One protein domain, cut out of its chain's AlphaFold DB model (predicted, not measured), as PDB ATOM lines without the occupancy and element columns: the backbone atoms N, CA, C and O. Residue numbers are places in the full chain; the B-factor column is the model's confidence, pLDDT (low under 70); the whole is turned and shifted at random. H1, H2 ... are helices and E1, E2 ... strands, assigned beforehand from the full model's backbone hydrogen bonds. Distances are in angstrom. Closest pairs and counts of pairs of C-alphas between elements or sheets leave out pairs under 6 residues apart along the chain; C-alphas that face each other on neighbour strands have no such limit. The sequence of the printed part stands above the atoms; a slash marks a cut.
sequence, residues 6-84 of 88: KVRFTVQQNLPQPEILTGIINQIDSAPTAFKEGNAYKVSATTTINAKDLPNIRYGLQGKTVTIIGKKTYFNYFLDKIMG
ATOM      1  N   LYS A   6      32.073 -43.677 -11.052       88.88
ATOM      2  CA  LYS A   6      31.746 -42.631 -12.022       88.88
ATOM      3  C   LYS A   6      33.002 -41.857 -12.398       88.88
ATOM      4  O   LYS A   6      33.813 -41.503 -11.541       88.88
ATOM      5  N   VAL A   7      33.125 -41.547 -13.676       89.94
ATOM      6  CA  VAL A   7      34.212 -40.758 -14.246       89.94
ATOM      7  C   VAL A   7      33.617 -39.619 -15.047       89.94
ATOM      8  O   VAL A   7      32.626 -39.795 -15.750       89.94
ATOM      9  N   ARG A   8      34.233 -38.448 -14.932       89.88
ATOM     10  CA  ARG A   8      33.905 -37.264 -15.714       89.88
ATOM     11  C   ARG A   8      35.066 -36.953 -16.641       89.88
ATOM     12  O   ARG A   8      36.184 -36.751 -16.173       89.88
ATOM     13  N   PHE A   9      34.789 -36.901 -17.929       88.50
ATOM     14  CA  PHE A   9      35.720 -36.475 -18.955       88.50
ATOM     15  C   PHE A   9      35.305 -35.093 -19.444       88.50
ATOM     16  O   PHE A   9      34.146 -34.879 -19.783       88.50
ATOM     17  N   THR A  10      36.238 -34.151 -19.428       87.44
ATOM     18  CA  THR A  10      36.015 -32.780 -19.877       87.44
ATOM     19  C   THR A  10      36.942 -32.504 -21.045       87.44
ATOM     20  O   THR A  10      38.166 -32.566 -20.895       87.44
ATOM     21  N   VAL A  11      36.359 -32.158 -22.184       84.75
ATOM     22  CA  VAL A  11      37.086 -31.736 -23.376       84.75
ATOM     23  C   VAL A  11      36.974 -30.226 -23.487       84.75
ATOM     24  O   VAL A  11      35.885 -29.671 -23.627       84.75
ATOM     25  N   GLN A  12      38.118 -29.559 -23.407       72.31
ATOM     26  CA  GLN A  12      38.221 -28.118 -23.573       72.31
ATOM     27  C   GLN A  12      38.791 -27.860 -24.970       72.31
ATOM     28  O   GLN A  12      39.972 -27.586 -25.143       72.31
ATOM     29  N   GLN A  13      37.956 -28.055 -25.990       64.88
ATOM     30  CA  GLN A  13      38.232 -27.475 -27.305       64.88
ATOM     31  C   GLN A  13      37.952 -25.966 -27.216       64.88
ATOM     32  O   GLN A  13      37.255 -25.546 -26.297       64.88
ATOM     33  N   ASN A  14      38.467 -25.156 -28.146       59.81
ATOM     34  CA  ASN A  14      38.319 -23.684 -28.204       59.81
ATOM     35  C   ASN A  14      36.855 -23.168 -28.303       59.81
ATOM     36  O   ASN A  14      36.613 -22.051 -28.753       59.81
ATOM     37  N   LEU A  15      35.866 -23.978 -27.924       62.06
ATOM     38  CA  LEU A  15      34.467 -23.625 -27.795       62.06
ATOM     39  C   LEU A  15      34.197 -22.906 -26.460       62.06
ATOM     40  O   LEU A  15      34.820 -23.210 -25.441       62.06
ATOM     41  N   PRO A  16      33.204 -22.001 -26.431       60.19
ATOM     42  CA  PRO A  16      32.811 -21.278 -25.222       60.19
ATOM     43  C   PRO A  16      32.204 -22.172 -24.125       60.19
ATOM     44  O   PRO A  16      32.150 -21.754 -22.971       60.19
ATOM     45  N   GLN A  17      31.759 -23.393 -24.451       67.62
ATOM     46  CA  GLN A  17      31.266 -24.367 -23.475       67.62
ATOM     47  C   GLN A  17      32.102 -25.652 -23.523       67.62
ATOM     48  O   GLN A  17      32.215 -26.258 -24.589       67.62
ATOM     49  N   PRO A  18      32.683 -26.086 -22.387       70.62
ATOM     50  CA  PRO A  18      33.406 -27.346 -22.320       70.62
ATOM     51  C   PRO A  18      32.434 -28.519 -22.449       70.62
ATOM     52  O   PRO A  18      31.408 -28.569 -21.767       70.62
ATOM     53  N   GLU A  19      32.789 -29.494 -23.278       79.19
ATOM     54  CA  GLU A  19      31.991 -30.702 -23.445       79.19
ATOM     55  C   GLU A  19      32.320 -31.689 -22.323       79.19
ATOM     56  O   GLU A  19      33.486 -32.008 -22.063       79.19
ATOM     57  N   ILE A  20      31.288 -32.127 -21.603       84.50
ATOM     58  CA  ILE A  20      31.429 -32.958 -20.408       84.50
ATOM     59  C   ILE A  20      30.727 -34.290 -20.644       84.50
ATOM     60  O   ILE A  20      29.506 -34.345 -20.755       84.50
ATOM     61  N   LEU A  21      31.496 -35.373 -20.616       86.56
ATOM     62  CA  LEU A  21      30.996 -36.740 -20.707       86.56
ATOM     63  C   LEU A  21      31.101 -37.422 -19.347       86.56
ATOM     64  O   LEU A  21      32.117 -37.319 -18.656       86.56
ATOM     65  N   THR A  22      30.036 -38.115 -18.945       88.00
ATOM     66  CA  THR A  22      29.995 -38.845 -17.672       88.00
ATOM     67  C   THR A  22      29.819 -40.329 -17.942       88.00
ATOM     68  O   THR A  22      28.779 -40.751 -18.435       88.00
ATOM     69  N   GLY A  23      30.824 -41.117 -17.571       88.81
ATOM     70  CA  GLY A  23      30.844 -42.561 -17.771       88.81
ATOM     71  C   GLY A  23      31.057 -43.346 -16.482       88.81
ATOM     72  O   GLY A  23      31.238 -42.784 -15.397       88.81
ATOM     73  N   ILE A  24      31.052 -44.667 -16.618       91.50
ATOM     74  CA  ILE A  24      31.356 -45.627 -15.557       91.50
ATOM     75  C   ILE A  24      32.590 -46.426 -15.975       91.50
ATOM     76  O   ILE A  24      32.710 -46.835 -17.128       91.50
ATOM     77  N   ILE A  25      33.526 -46.621 -15.044       91.12
ATOM     78  CA  ILE A  25      34.690 -47.485 -15.267       91.12
ATOM     79  C   ILE A  25      34.219 -48.930 -15.330       91.12
ATOM     80  O   ILE A  25      33.677 -49.432 -14.347       91.12
ATOM     81  N   ASN A  26      34.512 -49.608 -16.434       90.81
ATOM     82  CA  ASN A  26      34.149 -51.009 -16.622       90.81
ATOM     83  C   ASN A  26      35.351 -51.933 -16.438       90.81
ATOM     84  O   ASN A  26      35.196 -53.047 -15.949       90.81
ATOM     85  N   GLN A  27      36.552 -51.462 -16.785       90.19
ATOM     86  CA  GLN A  27      37.758 -52.277 -16.725       90.19
ATOM     87  C   GLN A  27      38.984 -51.443 -16.361       90.19
ATOM     88  O   GLN A  27      39.159 -50.315 -16.828       90.19
ATOM     89  N   ILE A  28      39.836 -52.035 -15.531       90.00
ATOM     90  CA  ILE A  28      41.179 -51.559 -15.214       90.00
ATOM     91  C   ILE A  28      42.101 -52.733 -15.514       90.00
ATOM     92  O   ILE A  28      41.908 -53.814 -14.955       90.00
ATOM     93  N   ASP A  29      43.061 -52.538 -16.409       87.88
ATOM     94  CA  ASP A  29      43.983 -53.609 -16.764       87.88
ATOM     95  C   ASP A  29      44.866 -53.954 -15.560       87.88
ATOM     96  O   ASP A  29      45.299 -53.080 -14.810       87.88
ATOM     97  N   SER A  30      45.105 -55.249 -15.348       86.06
ATOM     98  CA  SER A  30      45.905 -55.729 -14.212       86.06
ATOM     99  C   SER A  30      47.406 -55.540 -14.430       86.06
ATOM    100  O   SER A  30      48.156 -55.452 -13.463       86.06
ATOM    101  N   ALA A  31      47.841 -55.470 -15.690       88.06
ATOM    102  CA  ALA A  31      49.235 -55.268 -16.052       88.06
ATOM    103  C   ALA A  31      49.503 -53.795 -16.408       88.06
ATOM    104  O   ALA A  31      48.700 -53.176 -17.116       88.06
ATOM    105  N   PRO A  32      50.632 -53.223 -15.957       89.75
ATOM    106  CA  PRO A  32      51.046 -51.896 -16.377       89.75
ATOM    107  C   PRO A  32      51.546 -51.897 -17.825       89.75
ATOM    108  O   PRO A  32      52.209 -52.824 -18.283       89.75
ATOM    109  N   THR A  33      51.277 -50.806 -18.532       90.50
ATOM    110  CA  THR A  33      51.898 -50.459 -19.810       90.50
ATOM    111  C   THR A  33      53.103 -49.560 -19.548       90.50
ATOM    112  O   THR A  33      52.984 -48.545 -18.858       90.50
ATOM    113  N   ALA A  34      54.259 -49.926 -20.100       88.88
ATOM    114  CA  ALA A  34      55.472 -49.129 -19.987       88.88
ATOM    115  C   ALA A  34      55.388 -47.882 -20.884       88.88
ATOM    116  O   ALA A  34      55.192 -47.977 -22.095       88.88
ATOM    117  N   PHE A  35      55.559 -46.713 -20.279       89.50
ATOM    118  CA  PHE A  35      55.768 -45.425 -20.931       89.50
ATOM    119  C   PHE A  35      57.206 -44.955 -20.694       89.50
ATOM    120  O   PHE A  35      57.892 -45.417 -19.784       89.50
ATOM    121  N   LYS A  36      57.661 -43.987 -21.500       84.25
ATOM    122  CA  LYS A  36      59.014 -43.413 -21.378       84.25
ATOM    123  C   LYS A  36      59.304 -42.842 -19.981       84.25
ATOM    124  O   LYS A  36      60.446 -42.873 -19.549       84.25
ATOM    125  N   GLU A  37      58.276 -42.348 -19.292       83.62
ATOM    126  CA  GLU A  37      58.378 -41.705 -17.973       83.62
ATOM    127  C   GLU A  37      57.939 -42.613 -16.807       83.62
ATOM    128  O   GLU A  37      57.899 -42.171 -15.661       83.62
ATOM    129  N   GLY A  38      57.601 -43.882 -17.068       86.25
ATOM    130  CA  GLY A  38      57.186 -44.831 -16.035       86.25
ATOM    131  C   GLY A  38      56.078 -45.776 -16.484       86.25
ATOM    132  O   GLY A  38      55.776 -45.905 -17.662       86.25
ATOM    133  N   ASN A  39      55.450 -46.451 -15.529       89.38
ATOM    134  CA  ASN A  39      54.409 -47.438 -15.795       89.38
ATOM    135  C   ASN A  39      53.017 -46.831 -15.589       89.38
ATOM    136  O   ASN A  39      52.755 -46.223 -14.553       89.38
ATOM    137  N   ALA A  40      52.108 -47.038 -16.543       88.44
ATOM    138  CA  ALA A  40      50.724 -46.580 -16.460       88.44
ATOM    139  C   ALA A  40      49.742 -47.738 -16.655       88.44
ATOM    140  O   ALA A  40      49.993 -48.655 -17.429       88.44
ATOM    141  N   TYR A  41      48.598 -47.686 -15.980       88.62
ATOM    142  CA  TYR A  41      47.533 -48.675 -16.144       88.62
ATOM    143  C   TYR A  41      46.469 -48.147 -17.096       88.62
ATOM    144  O   TYR A  41      46.026 -47.001 -16.977       88.62
ATOM    145  N   LYS A  42      46.031 -48.993 -18.027       90.19
ATOM    146  CA  LYS A  42      44.939 -48.655 -18.932       90.19
ATOM    147  C   LYS A  42      43.604 -48.800 -18.205       90.19
ATOM    148  O   LYS A  42      43.333 -49.808 -17.553       90.19
ATOM    149  N   VAL A  43      42.762 -47.778 -18.334       89.88
ATOM    150  CA  VAL A  43      41.414 -47.745 -17.759       89.88
ATOM    151  C   VAL A  43      40.414 -47.519 -18.878       89.88
ATOM    152  O   VAL A  43      40.532 -46.553 -19.630       89.88
ATOM    153  N   SER A  44      39.420 -48.399 -18.965       90.94
ATOM    154  CA  SER A  44      38.342 -48.313 -19.949       90.94
ATOM    155  C   SER A  44      37.027 -47.989 -19.245       90.94
ATOM    156  O   SER A  44      36.613 -48.677 -18.306       90.94
ATOM    157  N   ALA A  45      36.367 -46.925 -19.701       90.31
ATOM    158  CA  ALA A  45      35.083 -46.471 -19.189       90.31
ATOM    159  C   ALA A  45      34.066 -46.377 -20.327       90.31
ATOM    160  O   ALA A  45      34.409 -45.990 -21.443       90.31
ATOM    161  N   THR A  46      32.814 -46.706 -20.031       90.56
ATOM    162  CA  THR A  46      31.704 -46.586 -20.979       90.56
ATOM    163  C   THR A  46      30.830 -45.407 -20.578       90.56
ATOM    164  O   THR A  46      30.519 -45.218 -19.402       90.56
ATOM    165  N   THR A  47      30.447 -44.599 -21.564       87.69
ATOM    166  CA  THR A  47      29.566 -43.443 -21.397       87.69
ATOM    167  C   THR A  47      28.363 -43.605 -22.311       87.69
ATOM    168  O   THR A  47      28.507 -44.023 -23.458       87.69
ATOM    169  N   THR A  48      27.178 -43.271 -21.811       84.50
ATOM    170  CA  THR A  48      25.981 -43.170 -22.648       84.50
ATOM    171  C   THR A  48      25.980 -41.792 -23.295       84.50
ATOM    172  O   THR A  48      26.108 -40.787 -22.595       84.50
ATOM    173  N   ILE A  49      25.882 -41.744 -24.622       81.12
ATOM    174  CA  ILE A  49      25.909 -40.506 -25.408       81.12
ATOM    175  C   ILE A  49      24.493 -40.228 -25.905       81.12
ATOM    176  O   ILE A  49      23.830 -41.130 -26.419       81.12
ATOM    177  N   ASN A  50      24.028 -38.986 -25.769       79.19
ATOM    178  CA  ASN A  50      22.782 -38.559 -26.397       79.19
ATOM    179  C   ASN A  50      23.036 -38.170 -27.857       79.19
ATOM    180  O   ASN A  50      24.064 -37.582 -28.182       79.19
ATOM    181  N   ALA A  51      22.058 -38.406 -28.736       76.06
ATOM    182  CA  ALA A  51      22.164 -38.076 -30.164       76.06
ATOM    183  C   ALA A  51      22.479 -36.590 -30.447       76.06
ATOM    184  O   ALA A  51      22.995 -36.259 -31.509       76.06
ATOM    185  N   LYS A  52      22.194 -35.702 -29.486       73.00
ATOM    186  CA  LYS A  52      22.487 -34.264 -29.555       73.00
ATOM    187  C   LYS A  52      23.980 -33.937 -29.425       73.00
ATOM    188  O   LYS A  52      24.416 -32.941 -29.987       73.00
ATOM    189  N   ASP A  53      24.740 -34.786 -28.734       69.38
ATOM    190  CA  ASP A  53      26.167 -34.581 -28.442       69.38
ATOM    191  C   ASP A  53      27.066 -35.316 -29.458       69.38
ATOM    192  O   ASP A  53      28.243 -35.009 -29.627       69.38
ATOM    193  N   LEU A  54      26.483 -36.243 -30.228       73.75
ATOM    194  CA  LEU A  54      27.160 -37.026 -31.263       73.75
ATOM    195  C   LEU A  54      27.966 -36.211 -32.303       73.75
ATOM    196  O   LEU A  54      29.050 -36.670 -32.659       73.75
ATOM    197  N   PRO A  55      27.520 -35.036 -32.802       76.50
ATOM    198  CA  PRO A  55      28.294 -34.299 -33.806       76.50
ATOM    199  C   PRO A  55      29.605 -33.695 -33.270       76.50
ATOM    200  O   PRO A  55      30.507 -33.413 -34.064       76.50
ATOM    201  N   ASN A  56      29.734 -33.530 -31.950       74.75
ATOM    202  CA  ASN A  56      30.905 -32.917 -31.314       74.75
ATOM    203  C   ASN A  56      31.929 -33.957 -30.819       74.75
ATOM    204  O   ASN A  56      33.116 -33.650 -30.676       74.75
ATOM    205  N   ILE A  57      31.511 -35.216 -30.658       79.06
ATOM    206  CA  ILE A  57      32.362 -36.309 -30.181       79.06
ATOM    207  C   ILE A  57      33.032 -37.011 -31.365       79.06
ATOM    208  O   ILE A  57      32.389 -37.697 -32.159       79.06
ATOM    209  N   ARG A  58      34.358 -36.888 -31.465       82.12
ATOM    210  CA  ARG A  58      35.181 -37.564 -32.483       82.12
ATOM    211  C   ARG A  58      36.224 -38.471 -31.838       82.12
ATOM    212  O   ARG A  58      36.573 -38.322 -30.668       82.12
ATOM    213  N   TYR A  59      36.752 -39.415 -32.608       82.44
ATOM    214  CA  TYR A  59      37.906 -40.195 -32.165       82.44
ATOM    215  C   TYR A  59      39.146 -39.303 -32.031       82.44
ATOM    216  O   TYR A  59      39.322 -38.350 -32.788       82.44
ATOM    217  N   GLY A  60      40.007 -39.622 -31.064       82.12
ATOM    218  CA  GLY A  60      41.246 -38.877 -30.812       82.12
ATOM    219  C   GLY A  60      41.097 -37.659 -29.898       82.12
ATOM    220  O   GLY A  60      42.076 -36.947 -29.691       82.12
ATOM    221  N   LEU A  61      39.915 -37.424 -29.320       84.62
ATOM    222  CA  LEU A  61      39.737 -36.370 -28.325       84.62
ATOM    223  C   LEU A  61      40.618 -36.611 -27.099       84.62
ATOM    224  O   LEU A  61      40.616 -37.685 -26.497       84.62
ATOM    225  N   GLN A  62      41.336 -35.564 -26.715       85.38
ATOM    226  CA  GLN A  62      42.131 -35.512 -25.499       85.38
ATOM    227  C   GLN A  62      41.548 -34.446 -24.582       85.38
ATOM    228  O   GLN A  62      41.035 -33.419 -25.023       85.38
ATOM    229  N   GLY A  63      41.592 -34.709 -23.288       86.44
ATOM    230  CA  GLY A  63      40.959 -33.852 -22.305       86.44
ATOM    231  C   GLY A  63      41.305 -34.287 -20.898       86.44
ATOM    232  O   GLY A  63      42.146 -35.158 -20.671       86.44
ATOM    233  N   LYS A  64      40.632 -33.670 -19.934       88.12
ATOM    234  CA  LYS A  64      40.844 -33.946 -18.520       88.12
ATOM    235  C   LYS A  64      39.852 -34.991 -18.037       88.12
ATOM    236  O   LYS A  64      38.645 -34.778 -18.096       88.12
ATOM    237  N   THR A  65      40.367 -36.074 -17.468       87.31
ATOM    238  CA  THR A  65      39.553 -37.118 -16.839       87.31
ATOM    239  C   THR A  65      39.644 -37.020 -15.322       87.31
ATOM    240  O   THR A  65      40.733 -36.972 -14.756       87.31
ATOM    241  N   VAL A  66      38.500 -37.022 -14.643       87.44
ATOM    242  CA  VAL A  66      38.399 -37.005 -13.182       87.44
ATOM    243  C   VAL A  66      37.587 -38.207 -12.726       87.44
ATOM    244  O   VAL A  66      36.442 -38.388 -13.138       87.44
ATOM    245  N   THR A  67      38.163 -39.024 -11.846       84.44
ATOM    246  CA  THR A  67      37.440 -40.147 -11.236       84.44
ATOM    247  C   THR A  67      36.788 -39.726  -9.935       84.44
ATOM    248  O   THR A  67      37.437 -39.174  -9.047       84.44
ATOM    249  N   ILE A  68      35.510 -40.051  -9.787       78.00
ATOM    250  CA  ILE A  68      34.754 -39.834  -8.560       78.00
ATOM    251  C   ILE A  68      34.991 -41.057  -7.667       78.00
ATOM    252  O   ILE A  68      34.244 -42.032  -7.692       78.00
ATOM    253  N   ILE A  69      36.077 -41.021  -6.890       68.19
ATOM    254  CA  ILE A  69      36.527 -42.144  -6.040       68.19
ATOM    255  C   ILE A  69      35.586 -42.365  -4.827       68.19
ATOM    256  O   ILE A  69      35.648 -43.387  -4.148       68.19
ATOM    257  N   GLY A  70      34.665 -41.431  -4.604       58.31
ATOM    258  CA  GLY A  70      33.672 -41.395  -3.537       58.31
ATOM    259  C   GLY A  70      33.420 -39.938  -3.157       58.31
ATOM    260  O   GLY A  70      34.275 -39.080  -3.396       58.31
ATOM    261  N   LYS A  71      32.265 -39.625  -2.560       55.38
ATOM    262  CA  LYS A  71      32.123 -38.363  -1.823       55.38
ATOM    263  C   LYS A  71      33.104 -38.440  -0.652       55.38
ATOM    264  O   LYS A  71      32.758 -38.994   0.383       55.38
ATOM    265  N   LYS A  72      34.315 -37.890  -0.783       50.88
ATOM    266  CA  LYS A  72      35.075 -37.456   0.394       50.88
ATOM    267  C   LYS A  72      34.268 -36.318   1.019       50.88
ATOM    268  O   LYS A  72      34.378 -35.169   0.624       50.88
ATOM    269  N   THR A  73      33.325 -36.675   1.879       51.53
ATOM    270  CA  THR A  73      33.427 -36.374   3.301       51.53
ATOM    271  C   THR A  73      33.821 -34.945   3.717       51.53
ATOM    272  O   THR A  73      34.285 -34.739   4.828       51.53
ATOM    273  N   TYR A  74      33.520 -33.918   2.923       51.44
ATOM    274  CA  TYR A  74      33.180 -32.621   3.519       51.44
ATOM    275  C   TYR A  74      31.991 -32.778   4.476       51.44
ATOM    276  O   TYR A  74      31.883 -32.030   5.433       51.44
ATOM    277  N   PHE A  75      31.152 -33.807   4.275       57.91
ATOM    278  CA  PHE A  75      30.110 -34.193   5.220       57.91
ATOM    279  C   PHE A  75      30.655 -34.767   6.537       57.91
ATOM    280  O   PHE A  75      30.195 -34.270   7.551       57.91
ATOM    281  N   ASN A  76      31.638 -35.699   6.595       58.28
ATOM    282  CA  ASN A  76      32.215 -36.030   7.923       58.28
ATOM    283  C   ASN A  76      33.044 -34.876   8.478       58.28
ATOM    284  O   ASN A  76      32.982 -34.685   9.672       58.28
ATOM    285  N   TYR A  77      33.746 -34.066   7.675       54.47
ATOM    286  CA  TYR A  77      34.423 -32.868   8.200       54.47
ATOM    287  C   TYR A  77      33.429 -31.869   8.833       54.47
ATOM    288  O   TYR A  77      33.697 -31.292   9.880       54.47
ATOM    289  N   PHE A  78      32.253 -31.687   8.226       59.62
ATOM    290  CA  PHE A  78      31.192 -30.820   8.743       59.62
ATOM    291  C   PHE A  78      30.436 -31.452   9.919       59.62
ATOM    292  O   PHE A  78      30.152 -30.769  10.896       59.62
ATOM    293  N   LEU A  79      30.164 -32.758   9.866       61.53
ATOM    294  CA  LEU A  79      29.603 -33.538  10.970       61.53
ATOM    295  C   LEU A  79      30.533 -33.542  12.183       61.53
ATOM    296  O   LEU A  79      30.038 -33.397  13.287       61.53
ATOM    297  N   ASP A  80      31.849 -33.643  12.001       58.75
ATOM    298  CA  ASP A  80      32.844 -33.578  13.082       58.75
ATOM    299  C   ASP A  80      32.887 -32.170  13.702       58.75
ATOM    300  O   ASP A  80      32.962 -32.004  14.917       58.75
ATOM    301  N   LYS A  81      32.709 -31.133  12.869       61.19
ATOM    302  CA  LYS A  81      32.625 -29.737  13.319       61.19
ATOM    303  C   LYS A  81      31.301 -29.387  14.018       61.19
ATOM    304  O   LYS A  81      31.304 -28.510  14.875       61.19
ATOM    305  N   ILE A  82      30.188 -30.047  13.677       64.81
ATOM    306  CA  ILE A  82      28.865 -29.841  14.306       64.81
ATOM    307  C   ILE A  82      28.649 -30.751  15.523       64.81
ATOM    308  O   ILE A  82      28.047 -30.313  16.497       64.81
ATOM    309  N   MET A  83      29.146 -31.992  15.501       61.94
ATOM    310  CA  MET A  83      29.047 -32.931  16.630       61.94
ATOM    311  C   MET A  83      30.063 -32.664  17.739       61.94
ATOM    312  O   MET A  83      30.071 -33.402  18.720       61.94
ATOM    313  N   GLY A  84      30.879 -31.612  17.620       58.94
ATOM    314  CA  GLY A  84      31.548 -31.000  18.759       58.94
ATOM    315  C   GLY A  84      32.278 -31.988  19.663       58.94
ATOM    316  O   GLY A  84      32.124 -31.906  20.875       58.94
TER     317      GLY A  84
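AT A GLANCE: This is residues 6 to 84 of the 88 residues of an uncharacterized protein of Lactococcus lactis subsp. cremoris TIFN1 (UniProt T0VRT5). A strongly twisted, curled sheet of four strands makes the body; beyond one end of its long strand E2, the small hairpin E3 and E4 forms a tip, joined back to the sheet where E4 runs on into E5. From the edge strand E6 a tail leads away to a single helix, H1, and residues 71 to 84 stick out free, while a wide loop of residues 48 to 63 joins the two edge strands, E5 and E6. The printed part has 79 residues, with six named strands and then one named helix along the chain, in the order E1 E2 E3 E4 E5 E6 H1; the larger sheet runs E5 E2 E1 E6, antiparallel throughout, and the class is mixed, helices and strands. The whole is only just loose, close to extended, with a radius of gyration of the C-alphas of 17.3 A and spans of 52 by 36 by 23 A.

HOW THE PARTS SIT: E1, residues 6 to 11, and E2, residues 19 to 28, are a hairpin of antiparallel strands at 136 degrees. C-alphas 10 and 20 face each other at 4.6 A, and N 9 and O 21 are 2.8 A apart, within hydrogen-bond range. E2 bends by 62 degrees at residue 24. E3, residues 33 to 35, and E4, residues 38 to 40, are a second hairpin, with N 33 and O 40 2.7 A apart. E4 runs on, at 35 degrees across a break of 2 residues, into E5, residues 43 to 47. E5 is antiparallel to E2 at 130 degrees, with N 44 and O 27 2.9 A apart. E6, residues 64 to 67, is antiparallel to E1 at 171 degrees, with N 10 and O 64 2.8 A apart. H1, residues 74 to 82, is not on the sheet, and each of its O i to N i+4 pairs is within hydrogen-bond range. E3 and H1 are apart.

IN THESE COORDINATES: E1 begins at C-alpha 6, (31.746, -42.631, -12.022), and is 16.6 A long. E2 measures 24.2 A, from C-alpha 19 at (31.991, -30.702, -23.445) to C-alpha 28. E3 and E4 measure 6.4 A and 6.7 A, E5 13.1 A and E6 10.2 A. H1 is 11.9 A long and ends at C-alpha 82, (28.865, -29.841, 14.306).

THE WHOLE: The C-alphas of Pro 55 and Gly 84, the two farthest apart, are 52.8 A from each other. The printed part has no cut, and its one long link is E5 to E6, with 16 residues. The mean pLDDT of the printed part is 78.2; residues 13 to 17, residue 53 and residues 69 to 84 are under 70.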